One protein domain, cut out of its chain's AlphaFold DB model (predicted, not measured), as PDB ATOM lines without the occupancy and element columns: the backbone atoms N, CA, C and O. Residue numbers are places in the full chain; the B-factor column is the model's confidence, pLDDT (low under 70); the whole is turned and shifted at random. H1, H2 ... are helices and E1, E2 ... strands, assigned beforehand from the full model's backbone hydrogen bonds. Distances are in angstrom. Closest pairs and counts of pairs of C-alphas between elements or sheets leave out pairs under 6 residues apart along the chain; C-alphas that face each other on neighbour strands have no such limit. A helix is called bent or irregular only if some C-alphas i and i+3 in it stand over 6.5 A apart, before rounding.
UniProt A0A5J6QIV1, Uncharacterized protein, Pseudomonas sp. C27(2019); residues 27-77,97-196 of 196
ATOM      1  N   PRO A  27     125.059 105.331 111.309       89.56
ATOM      2  CA  PRO A  27     125.105 104.258 112.299       89.56
ATOM      3  C   PRO A  27     123.706 103.841 112.765       89.56
ATOM      4  O   PRO A  27     122.828 104.681 112.956       89.56
ATOM      5  N   GLY A  28     123.488 102.537 112.938       86.94
ATOM      6  CA  GLY A  28     122.208 101.998 113.406       86.94
ATOM      7  C   GLY A  28     121.070 102.017 112.378       86.94
ATOM      8  O   GLY A  28     120.014 101.468 112.652       86.94
ATOM      9  N   MET A  29     121.247 102.562 111.170       91.38
ATOM     10  CA  MET A  29     120.223 102.493 110.109       91.38
ATOM     11  C   MET A  29     120.264 101.174 109.311       91.38
ATOM     12  O   MET A  29     119.697 101.075 108.221       91.38
ATOM     13  N   ASN A  30     120.914 100.133 109.838       90.44
ATOM     14  CA  ASN A  30     120.951  98.806 109.222       90.44
ATOM     15  C   ASN A  30     119.553  98.145 109.196       90.44
ATOM     16  O   ASN A  30     118.593  98.632 109.798       90.44
ATOM     17  N   THR A  31     119.415  97.035 108.470       90.38
ATOM     18  CA  THR A  31     118.134  96.320 108.312       90.38
ATOM     19  C   THR A  31     117.637  95.648 109.591       90.38
ATOM     20  O   THR A  31     116.447  95.369 109.705       90.38
ATOM     21  N   GLU A  32     118.519  95.396 110.558       89.31
ATOM     22  CA  GLU A  32     118.164  94.779 111.843       89.31
ATOM     23  C   GLU A  32     117.442  95.789 112.748       89.31
ATOM     24  O   GLU A  32     116.391  95.499 113.337       89.31
ATOM     25  N   CYS A  33     117.953  97.020 112.785       89.62
ATOM     26  CA  CYS A  33     117.375  98.140 113.517       89.62
ATOM     27  C   CYS A  33     116.164  98.723 112.779       89.62
ATOM     28  O   CYS A  33     115.078  98.856 113.342       89.62
ATOM     29  N   VAL A  34     116.322  99.032 111.491       90.44
ATOM     30  CA  VAL A  34     115.284  99.643 110.656       90.44
ATOM     31  C   VAL A  34     114.970  98.717 109.490       90.44
ATOM     32  O   VAL A  34     115.578  98.780 108.417       90.44
ATOM     33  N   ASP A  35     113.970  97.867 109.728       87.31
ATOM     34  CA  ASP A  35     113.465  96.857 108.794       87.31
ATOM     35  C   ASP A  35     113.118  97.459 107.431       87.31
ATOM     36  O   ASP A  35     113.481  96.938 106.378       87.31
ATOM     37  N   ARG A  36     112.427  98.597 107.455       87.44
ATOM     38  CA  ARG A  36     111.956  99.285 106.265       87.44
ATOM     39  C   ARG A  36     111.838 100.776 106.518       87.44
ATOM     40  O   ARG A  36     111.154 101.203 107.452       87.44
ATOM     41  N   LEU A  37     112.403 101.561 105.604       87.25
ATOM     42  CA  LEU A  37     112.140 102.990 105.545       87.25
ATOM     43  C   LEU A  37     110.706 103.231 105.065       87.25
ATOM     44  O   LEU A  37     110.282 102.782 103.999       87.25
ATOM     45  N   ARG A  38     109.925 103.894 105.914       84.44
ATOM     46  CA  ARG A  38     108.530 104.254 105.660       84.44
ATOM     47  C   ARG A  38     108.430 105.750 105.360       84.44
ATOM     48  O   ARG A  38     109.100 106.557 106.007       84.44
ATOM     49  N   ASN A  39     107.552 106.118 104.428       82.12
ATOM     50  CA  ASN A  39     107.250 107.521 104.133       82.12
ATOM     51  C   ASN A  39     106.727 108.236 105.391       82.12
ATOM     52  O   ASN A  39     106.087 107.611 106.242       82.12
ATOM     53  N   ASP A  40     107.024 109.532 105.512       79.44
ATOM     54  CA  ASP A  40     106.616 110.390 106.639       79.44
ATOM     55  C   ASP A  40     107.018 109.880 108.035       79.44
ATOM     56  O   ASP A  40     106.425 110.254 109.055       79.44
ATOM     57  N   SER A  41     108.032 109.018 108.089       88.50
ATOM     58  CA  SER A  41     108.587 108.510 109.339       88.50
ATOM     59  C   SER A  41     109.745 109.371 109.809       88.50
ATOM     60  O   SER A  41     110.435 110.008 109.018       88.50
ATOM     61  N   PHE A  42     109.942 109.385 111.120       90.19
ATOM     62  CA  PHE A  42     111.010 110.125 111.765       90.19
ATOM     63  C   PHE A  42     111.916 109.150 112.510       90.19
ATOM     64  O   PHE A  42     111.427 108.312 113.269       90.19
ATOM     65  N   TYR A  43     113.222 109.277 112.297       91.50
ATOM     66  CA  TYR A  43     114.234 108.443 112.934       91.50
ATOM     67  C   TYR A  43     115.139 109.325 113.777       91.50
ATOM     68  O   TYR A  43     115.534 110.410 113.349       91.50
ATOM     69  N   LEU A  44     115.463 108.858 114.975       90.38
ATOM     70  CA  LEU A  44     116.416 109.512 115.851       90.38
ATOM     71  C   LEU A  44     117.470 108.496 116.275       90.38
ATOM     72  O   LEU A  44     117.150 107.493 116.906       90.38
ATOM     73  N   VAL A  45     118.713 108.759 115.885       90.88
ATOM     74  CA  VAL A  45     119.859 107.888 116.147       90.88
ATOM     75  C   VAL A  45     120.645 108.473 117.312       90.88
ATOM     76  O   VAL A  45     121.219 109.555 117.201       90.88
ATOM     77  N   ASP A  46     120.659 107.756 118.429       89.69
ATOM     78  CA  ASP A  46     121.519 108.035 119.571       89.69
ATOM     79  C   ASP A  46     122.795 107.199 119.434       89.69
ATOM     80  O   ASP A  46     122.807 105.998 119.701       89.69
ATOM     81  N   VAL A  47     123.868 107.834 118.960       88.38
ATOM     82  CA  VAL A  47     125.160 107.169 118.731       88.38
ATOM     83  C   VAL A  47     125.868 106.849 120.051       88.38
ATOM     84  O   VAL A  47     126.579 105.850 120.123       88.38
ATOM     85  N   GLU A  48     125.660 107.654 121.098       87.19
ATOM     86  CA  GLU A  48     126.294 107.434 122.404       87.19
ATOM     87  C   GLU A  48     125.686 106.223 123.112       87.19
ATOM     88  O   GLU A  48     126.414 105.399 123.663       87.19
ATOM     89  N   GLN A  49     124.356 106.099 123.075       86.56
ATOM     90  CA  GLN A  49     123.644 104.964 123.669       86.56
ATOM     91  C   GLN A  49     123.483 103.784 122.706       86.56
ATOM     92  O   GLN A  49     122.998 102.738 123.124       86.56
ATOM     93  N   GLN A  50     123.897 103.936 121.443       92.56
ATOM     94  CA  GLN A  50     123.756 102.937 120.378       92.56
ATOM     95  C   GLN A  50     122.307 102.471 120.185       92.56
ATOM     96  O   GLN A  50     122.033 101.280 120.053       92.56
ATOM     97  N   VAL A  51     121.372 103.424 120.168       92.06
ATOM     98  CA  VAL A  51     119.935 103.163 120.020       92.06
ATOM     99  C   VAL A  51     119.372 103.951 118.846       92.06
ATOM    100  O   VAL A  51     119.640 105.139 118.682       92.06
ATOM    101  N   VAL A  52     118.526 103.304 118.049       93.75
ATOM    102  CA  VAL A  52     117.717 103.950 117.016       93.75
ATOM    103  C   VAL A  52     116.260 103.952 117.427       93.75
ATOM    104  O   VAL A  52     115.662 102.912 117.702       93.75
ATOM    105  N   ILE A  53     115.672 105.142 117.423       92.12
ATOM    106  CA  ILE A  53     114.254 105.354 117.672       92.12
ATOM    107  C   ILE A  53     113.566 105.606 116.345       92.12
ATOM    108  O   ILE A  53     113.912 106.531 115.614       92.12
ATOM    109  N   SER A  54     112.547 104.806 116.069       92.81
ATOM    110  CA  SER A  54     111.697 104.935 114.896       92.81
ATOM    111  C   SER A  54     110.311 105.398 115.318       92.81
ATOM    112  O   SER A  54     109.631 104.731 116.099       92.81
ATOM    113  N   ARG A  55     109.869 106.525 114.760       90.50
ATOM    114  CA  ARG A  55     108.496 107.013 114.859       90.50
ATOM    115  C   ARG A  55     107.825 106.923 113.497       90.50
ATOM    116  O   ARG A  55     108.151 107.686 112.591       90.50
ATOM    117  N   TYR A  56     106.844 106.042 113.358       87.88
ATOM    118  CA  TYR A  56     106.164 105.820 112.081       87.88
ATOM    119  C   TYR A  56     104.671 105.554 112.271       87.88
ATOM    120  O   TYR A  56     104.196 105.308 113.375       87.88
ATOM    121  N   THR A  57     103.905 105.619 111.186       79.62
ATOM    122  CA  THR A  57     102.486 105.238 111.162       79.62
ATOM    123  C   THR A  57     102.257 104.204 110.062       79.62
ATOM    124  O   THR A  57     102.962 104.209 109.054       79.62
ATOM    125  N   THR A  58     101.314 103.279 110.252       72.25
ATOM    126  CA  THR A  58     100.920 102.311 109.213       72.25
ATOM    127  C   THR A  58      99.415 102.077 109.241       72.25
ATOM    128  O   THR A  58      98.781 102.242 110.280       72.25
ATOM    129  N   ASN A  59      98.858 101.589 108.130       66.06
ATOM    130  CA  ASN A  59      97.443 101.208 108.032       66.06
ATOM    131  C   ASN A  59      97.051 100.055 108.981       66.06
ATOM    132  O   ASN A  59      95.866  99.806 109.174       66.06
ATOM    133  N   ARG A  60      98.034  99.329 109.539       55.56
ATOM    134  CA  ARG A  60      97.831  98.235 110.502       55.56
ATOM    135  C   ARG A  60      97.838  98.707 111.955       55.56
ATOM    136  O   ARG A  60      97.482  97.924 112.828       55.56
ATOM    137  N   VAL A  61      98.247  99.951 112.223       55.59
ATOM    138  CA  VAL A  61      98.106 100.532 113.559       55.59
ATOM    139  C   VAL A  61      96.624 100.847 113.742       55.59
ATOM    140  O   VAL A  61      96.078 101.641 112.970       55.59
ATOM    141  N   PRO A  62      95.939 100.205 114.698       47.38
ATOM    142  CA  PRO A  62      94.519 100.434 114.884       47.38
ATOM    143  C   PRO A  62      94.264 101.909 115.216       47.38
ATOM    144  O   PRO A  62      94.978 102.532 116.001       47.38
ATOM    145  N   GLN A  63      93.211 102.464 114.615       50.84
ATOM    146  CA  GLN A  63      92.782 103.849 114.840       50.84
ATOM    147  C   GLN A  63      92.217 104.074 116.258       50.84
ATOM    148  O   GLN A  63      91.895 105.207 116.616       50.84
ATOM    149  N   ILE A  64      92.095 103.007 117.060       49.19
ATOM    150  CA  ILE A  64      91.651 102.982 118.458       49.19
ATOM    151  C   ILE A  64      92.301 101.770 119.140       49.19
ATOM    152  O   ILE A  64      92.258 100.667 118.601       49.19
ATOM    153  N   ILE A  65      92.867 101.950 120.333       49.34
ATOM    154  CA  ILE A  65      93.449 100.867 121.145       49.34
ATOM    155  C   ILE A  65      92.663 100.785 122.471       49.34
ATOM    156  O   ILE A  65      92.163 101.802 122.941       49.34
ATOM    157  N   GLY A  66      92.449  99.580 123.021       38.97
ATOM    158  CA  GLY A  66      91.779  99.310 124.322       38.97
ATOM    159  C   GLY A  66      92.772  98.735 125.352       38.97
ATOM    160  O   GLY A  66      93.961  98.696 125.057       38.97
ATOM    161  N   SER A  67      92.466  98.237 126.561       34.44
ATOM    162  CA  SER A  67      91.334  98.308 127.505       34.44
ATOM    163  C   SER A  67      91.894  98.871 128.832       34.44
ATOM    164  O   SER A  67      93.002  98.512 129.240       34.44
ATOM    165  N   ALA A  68      91.149  99.754 129.507       37.16
ATOM    166  CA  ALA A  68      91.617 100.574 130.632       37.16
ATOM    167  C   ALA A  68      92.002  99.801 131.915       37.16
ATOM    168  O   ALA A  68      92.782 100.317 132.722       37.16
ATOM    169  N   GLU A  69      91.489  98.582 132.107       32.66
ATOM    170  CA  GLU A  69      91.588  97.843 133.377       32.66
ATOM    171  C   GLU A  69      92.976  97.236 133.647       32.66
ATOM    172  O   GLU A  69      93.366  97.111 134.803       32.66
ATOM    173  N   ARG A  70      93.757  96.901 132.608       32.75
ATOM    174  CA  ARG A  70      95.030  96.163 132.770       32.75
ATOM    175  C   ARG A  70      96.289  97.027 132.880       32.75
ATOM    176  O   ARG A  70      97.269  96.575 133.453       32.75
ATOM    177  N   CYS A  71      96.291  98.255 132.360       34.88
ATOM    178  CA  CYS A  71      97.531  99.044 132.232       34.88
ATOM    179  C   CYS A  71      97.660 100.222 133.213       34.88
ATOM    180  O   CYS A  71      98.762 100.731 133.427       34.88
ATOM    181  N   SER A  72      96.554 100.691 133.795       35.56
ATOM    182  CA  SER A  72      96.521 101.934 134.580       35.56
ATOM    183  C   SER A  72      96.714 101.721 136.089       35.56
ATOM    184  O   SER A  72      97.383 102.528 136.730       35.56
ATOM    185  N   LEU A  73      96.196 100.627 136.655       33.28
ATOM    186  CA  LEU A  73      96.209 100.359 138.103       33.28
ATOM    187  C   LEU A  73      97.578  99.928 138.644       33.28
ATOM    188  O   LEU A  73      97.977 100.374 139.719       33.28
ATOM    189  N   GLU A  74      98.316  99.106 137.900       35.94
ATOM    190  CA  GLU A  74      99.629  98.613 138.339       35.94
ATOM    191  C   GLU A  74     100.691  99.722 138.278       35.94
ATOM    192  O   GLU A  74     101.426  99.944 139.236       35.94
ATOM    193  N   THR A  75     100.702 100.517 137.205       38.53
ATOM    194  CA  THR A  75     101.709 101.573 137.000       38.53
ATOM    195  C   THR A  75     101.427 102.844 137.816       38.53
ATOM    196  O   THR A  75     102.360 103.547 138.211       38.53
ATOM    197  N   ALA A  76     100.155 103.150 138.112       38.53
ATOM    198  CA  ALA A  76      99.781 104.266 138.988       38.53
ATOM    199  C   ALA A  76     100.126 104.004 140.463       38.53
ATOM    200  O   ALA A  76     100.426 104.952 141.184       38.53
ATOM    201  N   ARG A  77     100.155 102.735 140.901       40.66
ATOM    202  CA  ARG A  77     100.653 102.358 142.236       40.66
ATOM    203  C   ARG A  77     102.153 102.627 142.404       40.66
ATOM    204  O   ARG A  77     102.584 102.912 143.515       40.66
ATOM    205  N   TYR A  97      99.400 109.093 129.656       49.34
ATOM    206  CA  TYR A  97     100.331 110.087 130.180       49.34
ATOM    207  C   TYR A  97     100.079 111.419 129.470       49.34
ATOM    208  O   TYR A  97     100.088 111.469 128.243       49.34
ATOM    209  N   LEU A  98      99.824 112.482 130.241       50.19
ATOM    210  CA  LEU A  98      99.588 113.830 129.720       50.19
ATOM    211  C   LEU A  98     100.851 114.679 129.824       50.19
ATOM    212  O   LEU A  98     101.455 114.776 130.895       50.19
ATOM    213  N   THR A  99     101.180 115.387 128.748       48.59
ATOM    214  CA  THR A  99     102.137 116.495 128.819       48.59
ATOM    215  C   THR A  99     101.529 117.634 129.657       48.59
ATOM    216  O   THR A  99     100.365 117.993 129.441       48.59
ATOM    217  N   PRO A 100     102.265 118.213 130.629       45.19
ATOM    218  CA  PRO A 100     101.741 119.273 131.482       45.19
ATOM    219  C   PRO A 100     101.267 120.478 130.668       45.19
ATOM    220  O   PRO A 100     101.982 120.980 129.801       45.19
ATOM    221  N   LYS A 101     100.073 120.988 130.989       52.38
ATOM    222  CA  LYS A 101      99.550 122.220 130.394       52.38
ATOM    223  C   LYS A 101     100.418 123.408 130.843       52.38
ATOM    224  O   LYS A 101     100.528 123.628 132.052       52.38
ATOM    225  N   PRO A 102     100.975 124.218 129.926       48.19
ATOM    226  CA  PRO A 102     101.646 125.453 130.309       48.19
ATOM    227  C   PRO A 102     100.663 126.384 131.039       48.19
ATOM    228  O   PRO A 102      99.520 126.570 130.598       48.19
ATOM    229  N   LYS A 103     101.080 126.951 132.179       47.97
ATOM    230  CA  LYS A 103     100.255 127.894 132.954       47.97
ATOM    231  C   LYS A 103      99.849 129.080 132.063       47.97
ATOM    232  O   LYS A 103     100.674 129.605 131.328       47.97
ATOM    233  N   GLY A 104      98.578 129.488 132.123       55.00
ATOM    234  CA  GLY A 104      98.052 130.642 131.375       55.00
ATOM    235  C   GLY A 104      97.460 130.344 129.990       55.00
ATOM    236  O   GLY A 104      96.813 131.215 129.419       55.00
ATOM    237  N   HIS A 105      97.590 129.126 129.452       48.78
ATOM    238  CA  HIS A 105      96.986 128.803 128.152       48.78
ATOM    239  C   HIS A 105      95.477 128.482 128.254       48.78
ATOM    240  O   HIS A 105      95.059 127.756 129.165       48.78
ATOM    241  N   PRO A 106      94.628 128.954 127.321       50.44
ATOM    242  CA  PRO A 106      93.202 128.627 127.291       50.44
ATOM    243  C   PRO A 106      92.968 127.141 126.975       50.44
ATOM    244  O   PRO A 106      93.639 126.545 126.135       50.44
ATOM    245  N   SER A 107      92.002 126.527 127.663       48.28
ATOM    246  CA  SER A 107      91.718 125.082 127.597       48.28
ATOM    247  C   SER A 107      91.209 124.596 126.235       48.28
ATOM    248  O   SER A 107      91.311 123.411 125.952       48.28
ATOM    249  N   SER A 108      90.684 125.489 125.393       47.56
ATOM    250  CA  SER A 108      90.044 125.162 124.111       47.56
ATOM    251  C   SER A 108      91.002 125.025 122.924       47.56
ATOM    252  O   SER A 108      90.561 124.658 121.840       47.56
ATOM    253  N   ARG A 109      92.298 125.329 123.092       48.91
ATOM    254  CA  ARG A 109      93.289 125.302 121.994       48.91
ATOM    255  C   ARG A 109      94.432 124.311 122.198       48.91
ATOM    256  O   ARG A 109      95.330 124.252 121.364       48.91
ATOM    257  N   TYR A 110      94.446 123.571 123.306       55.28
ATOM    258  CA  TYR A 110      95.550 122.664 123.601       55.28
ATOM    259  C   TYR A 110      95.233 121.265 123.079       55.28
ATOM    260  O   TYR A 110      94.332 120.598 123.580       55.28
ATOM    261  N   GLN A 111      95.980 120.828 122.070       59.72
ATOM    262  CA  GLN A 111      96.022 119.420 121.697       59.72
ATOM    263  C   GLN A 111      96.844 118.681 122.759       59.72
ATOM    264  O   GLN A 111      97.914 119.149 123.146       59.72
ATOM    265  N   GLN A 112      96.344 117.559 123.257       66.75
ATOM    266  CA  GLN A 112      97.055 116.720 124.215       66.75
ATOM    267  C   GLN A 112      97.738 115.569 123.483       66.75
ATOM    268  O   GLN A 112      97.091 114.897 122.680       66.75
ATOM    269  N   LEU A 113      99.025 115.357 123.772       69.94
ATOM    270  CA  LEU A 113      99.740 114.141 123.400       69.94
ATOM    271  C   LEU A 113      99.366 113.041 124.388       69.94
ATOM    272  O   LEU A 113      99.464 113.233 125.600       69.94
ATOM    273  N   PHE A 114      98.967 111.899 123.852       72.94
ATOM    274  CA  PHE A 114      98.665 110.691 124.595       72.94
ATOM    275  C   PHE A 114      99.694 109.627 124.249       72.94
ATOM    276  O   PHE A 114     100.054 109.460 123.083       72.94
ATOM    277  N   ILE A 115     100.154 108.918 125.279       73.38
ATOM    278  CA  ILE A 115     101.162 107.865 125.176       73.38
ATOM    279  C   ILE A 115     100.600 106.609 125.830       73.38
ATOM    280  O   ILE A 115     100.227 106.648 127.003       73.38
ATOM    281  N   GLN A 116     100.579 105.506 125.090       74.31
ATOM    282  CA  GLN A 116     100.255 104.180 125.604       74.31
ATOM    283  C   GLN A 116     101.472 103.270 125.461       74.31
ATOM    284  O   GLN A 116     101.967 103.071 124.357       74.31
ATOM    285  N   LYS A 117     101.935 102.692 126.570       72.25
ATOM    286  CA  LYS A 117     103.006 101.688 126.553       72.25
ATOM    287  C   LYS A 117     102.472 100.347 126.037       72.25
ATOM    288  O   LYS A 117     101.383  99.934 126.439       72.25
ATOM    289  N   ASN A 118     103.241  99.675 125.186       74.06
ATOM    290  CA  ASN A 118     102.947  98.357 124.632       74.06
ATOM    291  C   ASN A 118     104.225  97.504 124.602       74.06
ATOM    292  O   ASN A 118     104.959  97.510 123.618       74.06
ATOM    293  N   GLY A 119     104.510  96.797 125.699       78.25
ATOM    294  CA  GLY A 119     105.802  96.124 125.866       78.25
ATOM    295  C   GLY A 119     106.947  97.139 125.853       78.25
ATOM    296  O   GLY A 119     106.891  98.125 126.593       78.25
ATOM    297  N   ASP A 120     107.933  96.907 124.989       81.69
ATOM    298  CA  ASP A 120     109.074  97.806 124.763       81.69
ATOM    299  C   ASP A 120     108.754  98.965 123.802       81.69
ATOM    300  O   ASP A 120     109.542  99.894 123.647       81.69
ATOM    301  N   GLU A 121     107.579  98.958 123.173       85.12
ATOM    302  CA  GLU A 121     107.127 100.010 122.266       85.12
ATOM    303  C   GLU A 121     106.153 100.976 122.956       85.12
ATOM    304  O   GLU A 121     105.607 100.721 124.037       85.12
ATOM    305  N   ALA A 122     105.871 102.097 122.297       80.56
ATOM    306  CA  ALA A 122     104.803 102.998 122.698       80.56
ATOM    307  C   ALA A 122     103.985 103.496 121.508       80.56
ATOM    308  O   ALA A 122     104.462 103.619 120.387       80.56
ATOM    309  N   LEU A 123     102.729 103.825 121.776       80.50
ATOM    310  CA  LEU A 123     101.782 104.366 120.814       80.50
ATOM    311  C   LEU A 123     101.505 105.818 121.173       80.50
ATOM    312  O   LEU A 123     101.150 106.123 122.313       80.50
ATOM    313  N   LEU A 124     101.679 106.705 120.200       79.25
ATOM    314  CA  LEU A 124     101.551 108.148 120.351       79.25
ATOM    315  C   LEU A 124     100.404 108.659 119.495       79.25
ATOM    316  O   LEU A 124     100.351 108.382 118.297       79.25
ATOM    317  N   PHE A 125      99.523 109.470 120.061       75.62
ATOM    318  CA  PHE A 125      98.502 110.155 119.275       75.62
ATOM    319  C   PHE A 125      98.052 111.455 119.942       75.62
ATOM    320  O   PHE A 125      98.318 111.690 121.119       75.62
ATOM    321  N   CYS A 126      97.379 112.323 119.185       72.00
ATOM    322  CA  CYS A 126      96.932 113.633 119.662       72.00
ATOM    323  C   CYS A 126      95.406 113.761 119.645       72.00
ATOM    324  O   CYS A 126      94.752 113.276 118.726       72.00
ATOM    325  N   SER A 127      94.840 114.467 120.627       68.31
ATOM    326  CA  SER A 127      93.418 114.842 120.636       68.31
ATOM    327  C   SER A 127      93.224 116.291 121.079       68.31
ATOM    328  O   SER A 127      94.004 116.816 121.870       68.31
ATOM    329  N   THR A 128      92.174 116.945 120.582       63.53
ATOM    330  CA  THR A 128      91.726 118.275 121.041       63.53
ATOM    331  C   THR A 128      90.924 118.214 122.336       63.53
ATOM    332  O   THR A 128      90.636 119.251 122.932       63.53
ATOM    333  N   SER A 129      90.538 117.012 122.765       62.69
ATOM    334  CA  SER A 129      89.794 116.778 123.995       62.69
ATOM    335  C   SER A 129      90.658 116.057 125.018       62.69
ATOM    336  O   SER A 129      91.366 115.104 124.694       62.69
ATOM    337  N   ASN A 130      90.502 116.459 126.279       56.03
ATOM    338  CA  ASN A 130      91.122 115.784 127.419       56.03
ATOM    339  C   ASN A 130      90.440 114.452 127.769       56.03
ATOM    340  O   ASN A 130      90.906 113.722 128.640       56.03
ATOM    341  N   GLN A 131      89.296 114.172 127.144       60.56
ATOM    342  CA  GLN A 131      88.553 112.928 127.271       60.56
ATOM    343  C   GLN A 131      88.248 112.418 125.871       60.56
ATOM    344  O   GLN A 131      87.568 113.087 125.090       60.56
ATOM    345  N   ILE A 132      88.772 111.244 125.553       60.00
ATOM    346  CA  ILE A 132      88.539 110.607 124.263       60.00
ATOM    347  C   ILE A 132      87.387 109.637 124.431       60.00
ATOM    348  O   ILE A 132      87.404 108.802 125.336       60.00
ATOM    349  N   SER A 133      86.369 109.797 123.586       58.06
ATOM    350  CA  SER A 133      85.240 108.880 123.548       58.06
ATOM    351  C   SER A 133      85.694 107.506 123.062       58.06
ATOM    352  O   SER A 133      86.640 107.381 122.288       58.06
ATOM    353  N   GLN A 134      84.974 106.464 123.475       55.47
ATOM    354  CA  GLN A 134      85.209 105.100 122.990       55.47
ATOM    355  C   GLN A 134      85.028 104.979 121.464       55.47
ATOM    356  O   GLN A 134      85.641 104.126 120.833       55.47
ATOM    357  N   SER A 135      84.222 105.867 120.877       59.62
ATOM    358  CA  SER A 135      83.973 105.994 119.441       59.62
ATOM    359  C   SER A 135      84.206 107.451 119.004       59.62
ATOM    360  O   SER A 135      83.274 108.266 119.039       59.62
ATOM    361  N   PRO A 136      85.445 107.849 118.673       59.69
ATOM    362  CA  PRO A 136      85.728 109.201 118.218       59.69
ATOM    363  C   PRO A 136      85.054 109.464 116.866       59.69
ATOM    364  O   PRO A 136      85.115 108.649 115.951       59.69
ATOM    365  N   HIS A 137      84.430 110.635 116.719       55.06
ATOM    366  CA  HIS A 137      83.740 111.038 115.481       55.06
ATOM    367  C   HIS A 137      84.687 111.292 114.293       55.06
ATOM    368  O   HIS A 137      84.230 111.488 113.170       55.06
ATOM    369  N   LYS A 138      86.002 111.334 114.533       59.69
ATOM    370  CA  LYS A 138      87.050 111.475 113.517       59.69
ATOM    371  C   LYS A 138      88.166 110.477 113.804       59.69
ATOM    372  O   LYS A 138      88.516 110.277 114.965       59.69
ATOM    373  N   ALA A 139      88.743 109.906 112.747       60.31
ATOM    374  CA  ALA A 139      89.926 109.066 112.867       60.31
ATOM    375  C   ALA A 139      91.081 109.864 113.490       60.31
ATOM    376  O   ALA A 139      91.363 110.993 113.079       60.31
ATOM    377  N   ILE A 140      91.743 109.271 114.482       68.38
ATOM    378  CA  ILE A 140      92.916 109.844 115.138       68.38
ATOM    379  C   ILE A 140      94.149 109.153 114.565       68.38
ATOM    380  O   ILE A 140      94.214 107.926 114.501       68.38
ATOM    381  N   ARG A 141      95.140 109.938 114.137       73.06
ATOM    382  CA  ARG A 141      96.408 109.380 113.669       73.06
ATOM    383  C   ARG A 141      97.223 108.884 114.860       73.06
ATOM    384  O   ARG A 141      97.540 109.665 115.756       73.06
ATOM    385  N   VAL A 142      97.581 107.605 114.818       77.88
ATOM    386  CA  VAL A 142      98.433 106.942 115.807       77.88
ATOM    387  C   VAL A 142      99.806 106.674 115.195       77.88
ATOM    388  O   VAL A 142      99.922 106.275 114.030       77.88
ATOM    389  N   TYR A 143     100.844 106.913 115.984       82.88
ATOM    390  CA  TYR A 143     102.232 106.643 115.646       82.88
ATOM    391  C   TYR A 143     102.794 105.569 116.571       82.88
ATOM    392  O   TYR A 143     102.617 105.648 117.783       82.88
ATOM    393  N   ASN A 144     103.514 104.610 116.001       86.62
ATOM    394  CA  ASN A 144     104.368 103.706 116.754       86.62
ATOM    395  C   ASN A 144     105.670 104.428 117.083       86.62
ATOM    396  O   ASN A 144     106.251 105.075 116.212       86.62
ATOM    397  N   LEU A 145     106.116 104.286 118.321       88.12
ATOM    398  CA  LEU A 145     107.423 104.670 118.814       88.12
ATOM    399  C   LEU A 145     108.141 103.387 119.226       88.12
ATOM    400  O   LEU A 145     107.777 102.755 120.216       88.12
ATOM    401  N   VAL A 146     109.141 103.011 118.442       91.81
ATOM    402  CA  VAL A 146     109.927 101.791 118.637       91.81
ATOM    403  C   VAL A 146     111.370 102.196 118.863       91.81
ATOM    404  O   VAL A 146     111.858 103.089 118.171       91.81
ATOM    405  N   ALA A 147     112.051 101.550 119.803       92.50
ATOM    406  CA  ALA A 147     113.485 101.699 119.988       92.50
ATOM    407  C   ALA A 147     114.172 100.341 119.848       92.50
ATOM    408  O   ALA A 147     113.670  99.327 120.335       92.50
ATOM    409  N   LYS A 148     115.315 100.333 119.167       95.38
ATOM    410  CA  LYS A 148     116.190  99.169 119.058       95.38
ATOM    411  C   LYS A 148     117.631  99.580 119.273       95.38
ATOM    412  O   LYS A 148     118.006 100.689 118.893       95.38
ATOM    413  N   ASP A 149     118.425  98.698 119.857       94.12
ATOM    414  CA  ASP A 149     119.871  98.878 119.879       94.12
ATOM    415  C   ASP A 149     120.490  98.601 118.498       94.12
ATOM    416  O   ASP A 149     119.816  98.115 117.588       94.12
ATOM    417  N   PHE A 150     121.778  98.903 118.326       94.31
ATOM    418  CA  PHE A 150     122.484  98.706 117.052       94.31
ATOM    419  C   PHE A 150     122.649  97.232 116.637       94.31
ATOM    420  O   PHE A 150     123.002  96.976 115.483       94.31
ATOM    421  N   SER A 151     122.364  96.282 117.535       92.38
ATOM    422  CA  SER A 151     122.284  94.843 117.241       92.38
ATOM    423  C   SER A 151     120.876  94.392 116.820       92.38
ATOM    424  O   SER A 151     120.616  93.203 116.636       92.38
ATOM    425  N   GLY A 152     119.941  95.341 116.693       91.44
ATOM    426  CA  GLY A 152     118.563  95.102 116.287       91.44
ATOM    427  C   GLY A 152     117.644  94.598 117.400       91.44
ATOM    428  O   GLY A 152     116.477  94.309 117.116       91.44
ATOM    429  N   GLN A 153     118.119  94.506 118.647       94.06
ATOM    430  CA  GLN A 153     117.300  94.044 119.766       94.06
ATOM    431  C   GLN A 153     116.366  95.156 120.255       94.06
ATOM    432  O   GLN A 153     116.762  96.324 120.286       94.06
ATOM    433  N   PRO A 154     115.115  94.827 120.625       92.44
ATOM    434  CA  PRO A 154     114.173  95.807 121.147       92.44
ATOM    435  C   PRO A 154     114.656  96.384 122.483       92.44
ATOM    436  O   PRO A 154     115.163  95.668 123.345       92.44
ATOM    437  N   VAL A 155     114.461  97.690 122.656       91.88
ATOM    438  CA  VAL A 155     114.752  98.432 123.889       91.88
ATOM    439  C   VAL A 155     113.493  99.194 124.292       91.88
ATOM    440  O   VAL A 155     112.792  99.709 123.425       91.88
ATOM    441  N   ASP A 156     113.214  99.308 125.595       85.06
ATOM    442  CA  ASP A 156     112.061 100.070 126.092       85.06
ATOM    443  C   ASP A 156     112.126 101.533 125.629       85.06
ATOM    444  O   ASP A 156     112.874 102.358 126.171       85.06
ATOM    445  N   ALA A 157     111.296 101.860 124.638       81.81
ATOM    446  CA  ALA A 157     111.289 103.142 123.964       81.81
ATOM    447  C   ALA A 157     111.092 104.302 124.941       81.81
ATOM    448  O   ALA A 157     111.715 105.343 124.766       81.81
ATOM    449  N   LEU A 158     110.294 104.144 126.003       77.06
ATOM    450  CA  LEU A 158     110.024 105.227 126.958       77.06
ATOM    451  C   LEU A 158     111.177 105.470 127.946       77.06
ATOM    452  O   LEU A 158     111.252 106.547 128.550       77.06
ATOM    453  N   ASN A 159     112.086 104.506 128.094       78.12
ATOM    454  CA  ASN A 159     113.226 104.596 129.007       78.12
ATOM    455  C   ASN A 159     114.509 105.125 128.351       78.12
ATOM    456  O   ASN A 159     115.456 105.451 129.063       78.12
ATOM    457  N   THR A 160     114.540 105.279 127.027       76.38
ATOM    458  CA  THR A 160     115.704 105.838 126.318       76.38
ATOM    459  C   THR A 160     115.773 107.364 126.465       76.38
ATOM    460  O   THR A 160     114.756 108.065 126.392       76.38
ATOM    461  N   ALA A 161     116.975 107.919 126.665       75.19
ATOM    462  CA  ALA A 161     117.154 109.365 126.853       75.19
ATOM    463  C   ALA A 161     116.717 110.156 125.609       75.19
ATOM    464  O   ALA A 161     116.023 111.174 125.694       75.19
ATOM    465  N   ALA A 162     117.064 109.619 124.448       77.62
ATOM    466  CA  ALA A 162     116.701 110.106 123.137       77.62
ATOM    467  C   ALA A 162     115.175 110.165 122.903       77.62
ATOM    468  O   ALA A 162     114.663 111.173 122.401       77.62
ATOM    469  N   ALA A 163     114.405 109.164 123.346       77.12
ATOM    470  CA  ALA A 163     112.948 109.211 123.229       77.12
ATOM    471  C   ALA A 163     112.335 110.199 124.215       77.12
ATOM    472  O   ALA A 163     111.393 110.909 123.870       77.12
ATOM    473  N   GLN A 164     112.875 110.303 125.430       70.88
ATOM    474  CA  GLN A 164     112.423 111.316 126.383       70.88
ATOM    475  C   GLN A 164     112.653 112.732 125.846       70.88
ATOM    476  O   GLN A 164     111.788 113.594 126.016       70.88
ATOM    477  N   LEU A 165     113.778 112.975 125.166       71.81
ATOM    478  CA  LEU A 165     114.039 114.235 124.473       71.81
ATOM    479  C   LEU A 165     113.020 114.476 123.349       71.81
ATOM    480  O   LEU A 165     112.423 115.554 123.275       71.81
ATOM    481  N   LEU A 166     112.767 113.464 122.514       75.44
ATOM    482  CA  LEU A 166     111.764 113.536 121.453       75.44
ATOM    483  C   LEU A 166     110.379 113.890 122.014       75.44
ATOM    484  O   LEU A 166     109.751 114.838 121.550       75.44
ATOM    485  N   LEU A 167     109.927 113.188 123.054       71.94
ATOM    486  CA  LEU A 167     108.613 113.375 123.673       71.94
ATOM    487  C   LEU A 167     108.467 114.742 124.357       71.94
ATOM    488  O   LEU A 167     107.417 115.374 124.258       71.94
ATOM    489  N   ARG A 168     109.524 115.244 125.007       66.00
ATOM    490  CA  ARG A 168     109.524 116.569 125.659       66.00
ATOM    491  C   ARG A 168     109.498 117.733 124.674       66.00
ATOM    492  O   ARG A 168     109.141 118.840 125.064       66.00
ATOM    493  N   THR A 169     109.880 117.496 123.423       66.69
ATOM    494  CA  THR A 169     109.928 118.530 122.384       66.69
ATOM    495  C   THR A 169     108.683 118.553 121.501       66.69
ATOM    496  O   THR A 169     108.636 119.331 120.549       66.69
ATOM    497  N   TYR A 170     107.653 117.751 121.798       70.44
ATOM    498  CA  TYR A 170     106.374 117.824 121.090       70.44
ATOM    499  C   TYR A 170     105.715 119.188 121.253       70.44
ATOM    500  O   TYR A 170     105.525 119.701 122.356       70.44
ATOM    501  N   THR A 171     105.349 119.773 120.118       61.62
ATOM    502  CA  THR A 171     104.677 121.066 120.046       61.62
ATOM    503  C   THR A 171     103.542 121.005 119.034       61.62
ATOM    504  O   THR A 171     103.505 120.134 118.165       61.62
ATOM    505  N   LEU A 172     102.602 121.946 119.141       61.38
ATOM    506  CA  LEU A 172     101.505 122.085 118.182       61.38
ATOM    507  C   LEU A 172     102.058 122.234 116.767       61.38
ATOM    508  O   LEU A 172     102.978 123.028 116.544       61.38
ATOM    509  N   ASP A 173     101.506 121.494 115.811       60.59
ATOM    510  CA  ASP A 173     101.841 121.697 114.409       60.59
ATOM    511  C   ASP A 173     101.058 122.903 113.869       60.59
ATOM    512  O   ASP A 173      99.866 122.822 113.574       60.59
ATOM    513  N   LEU A 174     101.724 124.058 113.803       53.69
ATOM    514  CA  LEU A 174     101.110 125.316 113.367       53.69
ATOM    515  C   LEU A 174     100.808 125.328 111.862       53.69
ATOM    516  O   LEU A 174      99.908 126.050 111.436       53.69
ATOM    517  N   LEU A 175     101.527 124.526 111.069       52.31
ATOM    518  CA  LEU A 175     101.376 124.470 109.612       52.31
ATOM    519  C   LEU A 175     100.156 123.640 109.194       52.31
ATOM    520  O   LEU A 175      99.624 123.812 108.101       52.31
ATOM    521  N   ARG A 176      99.655 122.784 110.090       54.06
ATOM    522  CA  ARG A 176      98.482 121.932 109.871       54.06
ATOM    523  C   ARG A 176      97.303 122.383 110.731       54.06
ATOM    524  O   ARG A 176      96.686 121.588 111.427       54.06
ATOM    525  N   TYR A 177      96.953 123.669 110.658       42.25
ATOM    526  CA  TYR A 177      95.935 124.315 111.509       42.25
ATOM    527  C   TYR A 177      94.549 123.626 111.526       42.25
ATOM    528  O   TYR A 177      93.793 123.779 112.483       42.25
ATOM    529  N   LYS A 178      94.200 122.857 110.485       47.59
ATOM    530  CA  LYS A 178      92.935 122.098 110.404       47.59
ATOM    531  C   LYS A 178      93.052 120.637 110.864       47.59
ATOM    532  O   LYS A 178      92.029 119.955 110.946       47.59
ATOM    533  N   GLU A 179      94.255 120.158 111.167       54.41
ATOM    534  CA  GLU A 179      94.520 118.795 111.631       54.41
ATOM    535  C   GLU A 179      94.851 118.777 113.130       54.41
ATOM    536  O   GLU A 179      95.423 119.708 113.700       54.41
ATOM    537  N   VAL A 180      94.481 117.684 113.799       56.81
ATOM    538  CA  VAL A 180      94.866 117.444 115.194       56.81
ATOM    539  C   VAL A 180      96.230 116.765 115.203       56.81
ATOM    540  O   VAL A 180      96.330 115.547 115.340       56.81
ATOM    541  N   THR A 181      97.283 117.549 114.986       61.97
ATOM    542  CA  THR A 181      98.648 117.033 114.848       61.97
ATOM    543  C   THR A 181      99.636 117.803 115.705       61.97
ATOM    544  O   THR A 181      99.675 119.031 115.704       61.97
ATOM    545  N   GLN A 182     100.500 117.052 116.378       67.75
ATOM    546  CA  GLN A 182     101.713 117.577 116.979       67.75
ATOM    547  C   GLN A 182     102.922 116.923 116.327       67.75
ATOM    548  O   GLN A 182     102.890 115.745 115.964       67.75
ATOM    549  N   SER A 183     103.990 117.698 116.220       71.00
ATOM    550  CA  SER A 183     105.305 117.250 115.780       71.00
ATOM    551  C   SER A 183     106.347 117.745 116.776       71.00
ATOM    552  O   SER A 183     106.169 118.774 117.445       71.00
ATOM    553  N   SER A 184     107.426 116.983 116.933       73.44
ATOM    554  CA  SER A 184     108.521 117.403 117.799       73.44
ATOM    555  C   SER A 184     109.267 118.584 117.178       73.44
ATOM    556  O   SER A 184     109.332 118.723 115.956       73.44
ATOM    557  N   LEU A 185     109.852 119.450 118.007       73.19
ATOM    558  CA  LEU A 185     110.750 120.501 117.518       73.19
ATOM    559  C   LEU A 185     111.915 119.901 116.723       73.19
ATOM    560  O   LEU A 185     112.327 120.491 115.736       73.19
ATOM    561  N   LEU A 186     112.390 118.710 117.104       81.75
ATOM    562  CA  LEU A 186     113.424 117.981 116.366       81.75
ATOM    563  C   LEU A 186     112.970 117.634 114.946       81.75
ATOM    564  O   LEU A 186     113.711 117.855 113.994       81.75
ATOM    565  N   GLU A 187     111.737 117.153 114.793       82.69
ATOM    566  CA  GLU A 187     111.166 116.855 113.481       82.69
ATOM    567  C   GLU A 187     110.982 118.125 112.645       82.69
ATOM    568  O   GLU A 187     111.278 118.128 111.453       82.69
ATOM    569  N   LYS A 188     110.543 119.221 113.267       80.94
ATOM    570  CA  LYS A 188     110.403 120.516 112.587       80.94
ATOM    571  C   LYS A 188     111.746 121.062 112.111       80.94
ATOM    572  O   LYS A 188     111.831 121.524 110.979       80.94
ATOM    573  N   ILE A 189     112.785 120.981 112.944       82.00
ATOM    574  CA  ILE A 189     114.145 121.385 112.573       82.00
ATOM    575  C   ILE A 189     114.654 120.507 111.429       82.00
ATOM    576  O   ILE A 189     115.152 121.040 110.446       82.00
ATOM    577  N   ALA A 190     114.482 119.184 111.515       81.56
ATOM    578  CA  ALA A 190     114.905 118.271 110.456       81.56
ATOM    579  C   ALA A 190     114.230 118.590 109.112       81.56
ATOM    580  O   ALA A 190     114.912 118.671 108.098       81.56
ATOM    581  N   ARG A 191     112.911 118.838 109.106       80.19
ATOM    582  CA  ARG A 191     112.178 119.247 107.894       80.19
ATOM    583  C   ARG A 191     112.673 120.583 107.353       80.19
ATOM    584  O   ARG A 191     113.000 120.673 106.180       80.19
ATOM    585  N   MET A 192     112.809 121.584 108.220       80.06
ATOM    586  CA  MET A 192     113.319 122.901 107.837       80.06
ATOM    587  C   MET A 192     114.713 122.808 107.203       80.06
ATOM    588  O   MET A 192     114.989 123.515 106.247       80.06
ATOM    589  N   MET A 193     115.591 121.941 107.708       78.69
ATOM    590  CA  MET A 193     116.943 121.776 107.164       78.69
ATOM    591  C   MET A 193     116.986 120.982 105.846       78.69
ATOM    592  O   MET A 193     118.008 121.010 105.175       78.69
ATOM    593  N   LEU A 194     115.923 120.249 105.498       72.62
ATOM    594  CA  LEU A 194     115.788 119.554 104.210       72.62
ATOM    595  C   LEU A 194     115.103 120.424 103.144       72.62
ATOM    596  O   LEU A 194     115.292 120.189 101.955       72.62
ATOM    597  N   GLU A 195     114.268 121.373 103.571       71.94
ATOM    598  CA  GLU A 195     113.503 122.272 102.696       71.94
ATOM    599  C   GLU A 195     114.244 123.583 102.359       71.94
ATOM    600  O   GLU A 195     113.798 124.301 101.463       71.94
ATOM    601  N   ASN A 196     115.350 123.893 103.052       55.16
ATOM    602  CA  ASN A 196     116.259 125.016 102.759       55.16
ATOM    603  C   ASN A 196     117.541 124.533 102.077       55.16
ATOM    604  O   ASN A 196     118.100 125.323 101.285       55.16
TER     605      ASN A 196
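This is residues 27 to 77 and 97 to 196 of the 196 residues of an uncharacterized protein of Pseudomonas sp. C27(2019) (UniProt A0A5J6QIV1). A twisted sheet of five strands, E1, E2, E5, E4 and E3, curls round one short helix, H2; the small hairpin E6 and E7 follows H2 by a tight link and leads directly into H3, which only grazes the large sheet. H1 lies off the sheet, with its centre farthest of the elements from the mean of the C-alphas, 20.4 A, and long loops at residues 97 to 111 and 128 to 141 reach away from the strands. The printed part has 151 residues with three named helices and seven named strands, in the order E1 E2 H1 E3 E4 E5 H2 E6 E7 H3, and both sheets are antiparallel. The class is mixed, helices and strands, though under half of the residues, 68, are in named elements. The whole is compact, with a radius of gyration of the C-alphas of 16.0 A and spans of 44 by 42 by 32 A.

Go first to E1, residues 42 to 46, and E2, residues 51 to 56, a hairpin where N 44 and O 53 are 2.9 A apart, within hydrogen-bond range. H1, residues 68 to 77, comes next; it is not on the large sheet, but only just, with 4 pairs of C-alphas within 10 A, and it touches no helix. Past the cut, E3, residues 112 to 118, E4, residues 121 to 127, and E5, residues 142 to 149, form a meander, each strand the antiparallel neighbour of the one before. Look there for N 116 and O 123 at 2.9 A, and for N 124 and O 143 at 2.8 A. E5 is also the antiparallel neighbour of E2, with N 54 and O 146 at 2.8 A; the order is E1 E2 E5 E4 E3, with E1 and E3 as edge strands. H2, residues 161 to 168, is on this sheet, which curls round it; the closest C-alphas of E1 and H2 are those of Asp 46 and Ala 162, 6.3 A apart. E6, residues 170 to 172, and E7, residues 182 to 184, are a hairpin, with N 171 and O 183 at 3.0 A. H3, residues 185 to 195, only grazes the large sheet with its residues 186 to 191. H2 and H3 are close but not clearly touching, about perpendicular at 90 degrees, with the C-alphas of Leu 166 and Leu 186 closest at 7.0 A. In H2 and H3 every O i to N i+4 pair is within hydrogen-bond range; in H1 it is 2 of 6, beside 1 of 7 O i to N i+3 pairs.

Find C-alpha 42 at (111.010, 110.125, 111.765); from there E1 runs 13.3 A, and E2 runs back over 16.1 A. H1, 14.8 A long, is irregular, but only just: C-alphas 70 and 73 are 6.9 A apart. E3 begins with C-alpha 112 at (97.055, 116.720, 124.215) and runs 19.3 A, E4 20.3 A and E5 23.3 A. H2 spans 10.6 A, E6 7.1 A and E7 6.9 A. H3 runs 15.2 A to C-alpha 195 at (113.503, 122.272, 102.696).

The two C-alphas farthest apart are those of Arg 77 and Asn 196, 48.1 A. Residues 78 to 96 are not printed, and C-alphas 77 and 97 are 14.3 A apart across this cut. Of the links that are printed whole, E2 to H1, E4 to E5 and E5 to H2 are long. The mean pLDDT of the printed part is 70.0; look for values under 70 at residues 59 to 77, 97 to 113, 127 to 140, 168 to 169, 171 to 182 and 196.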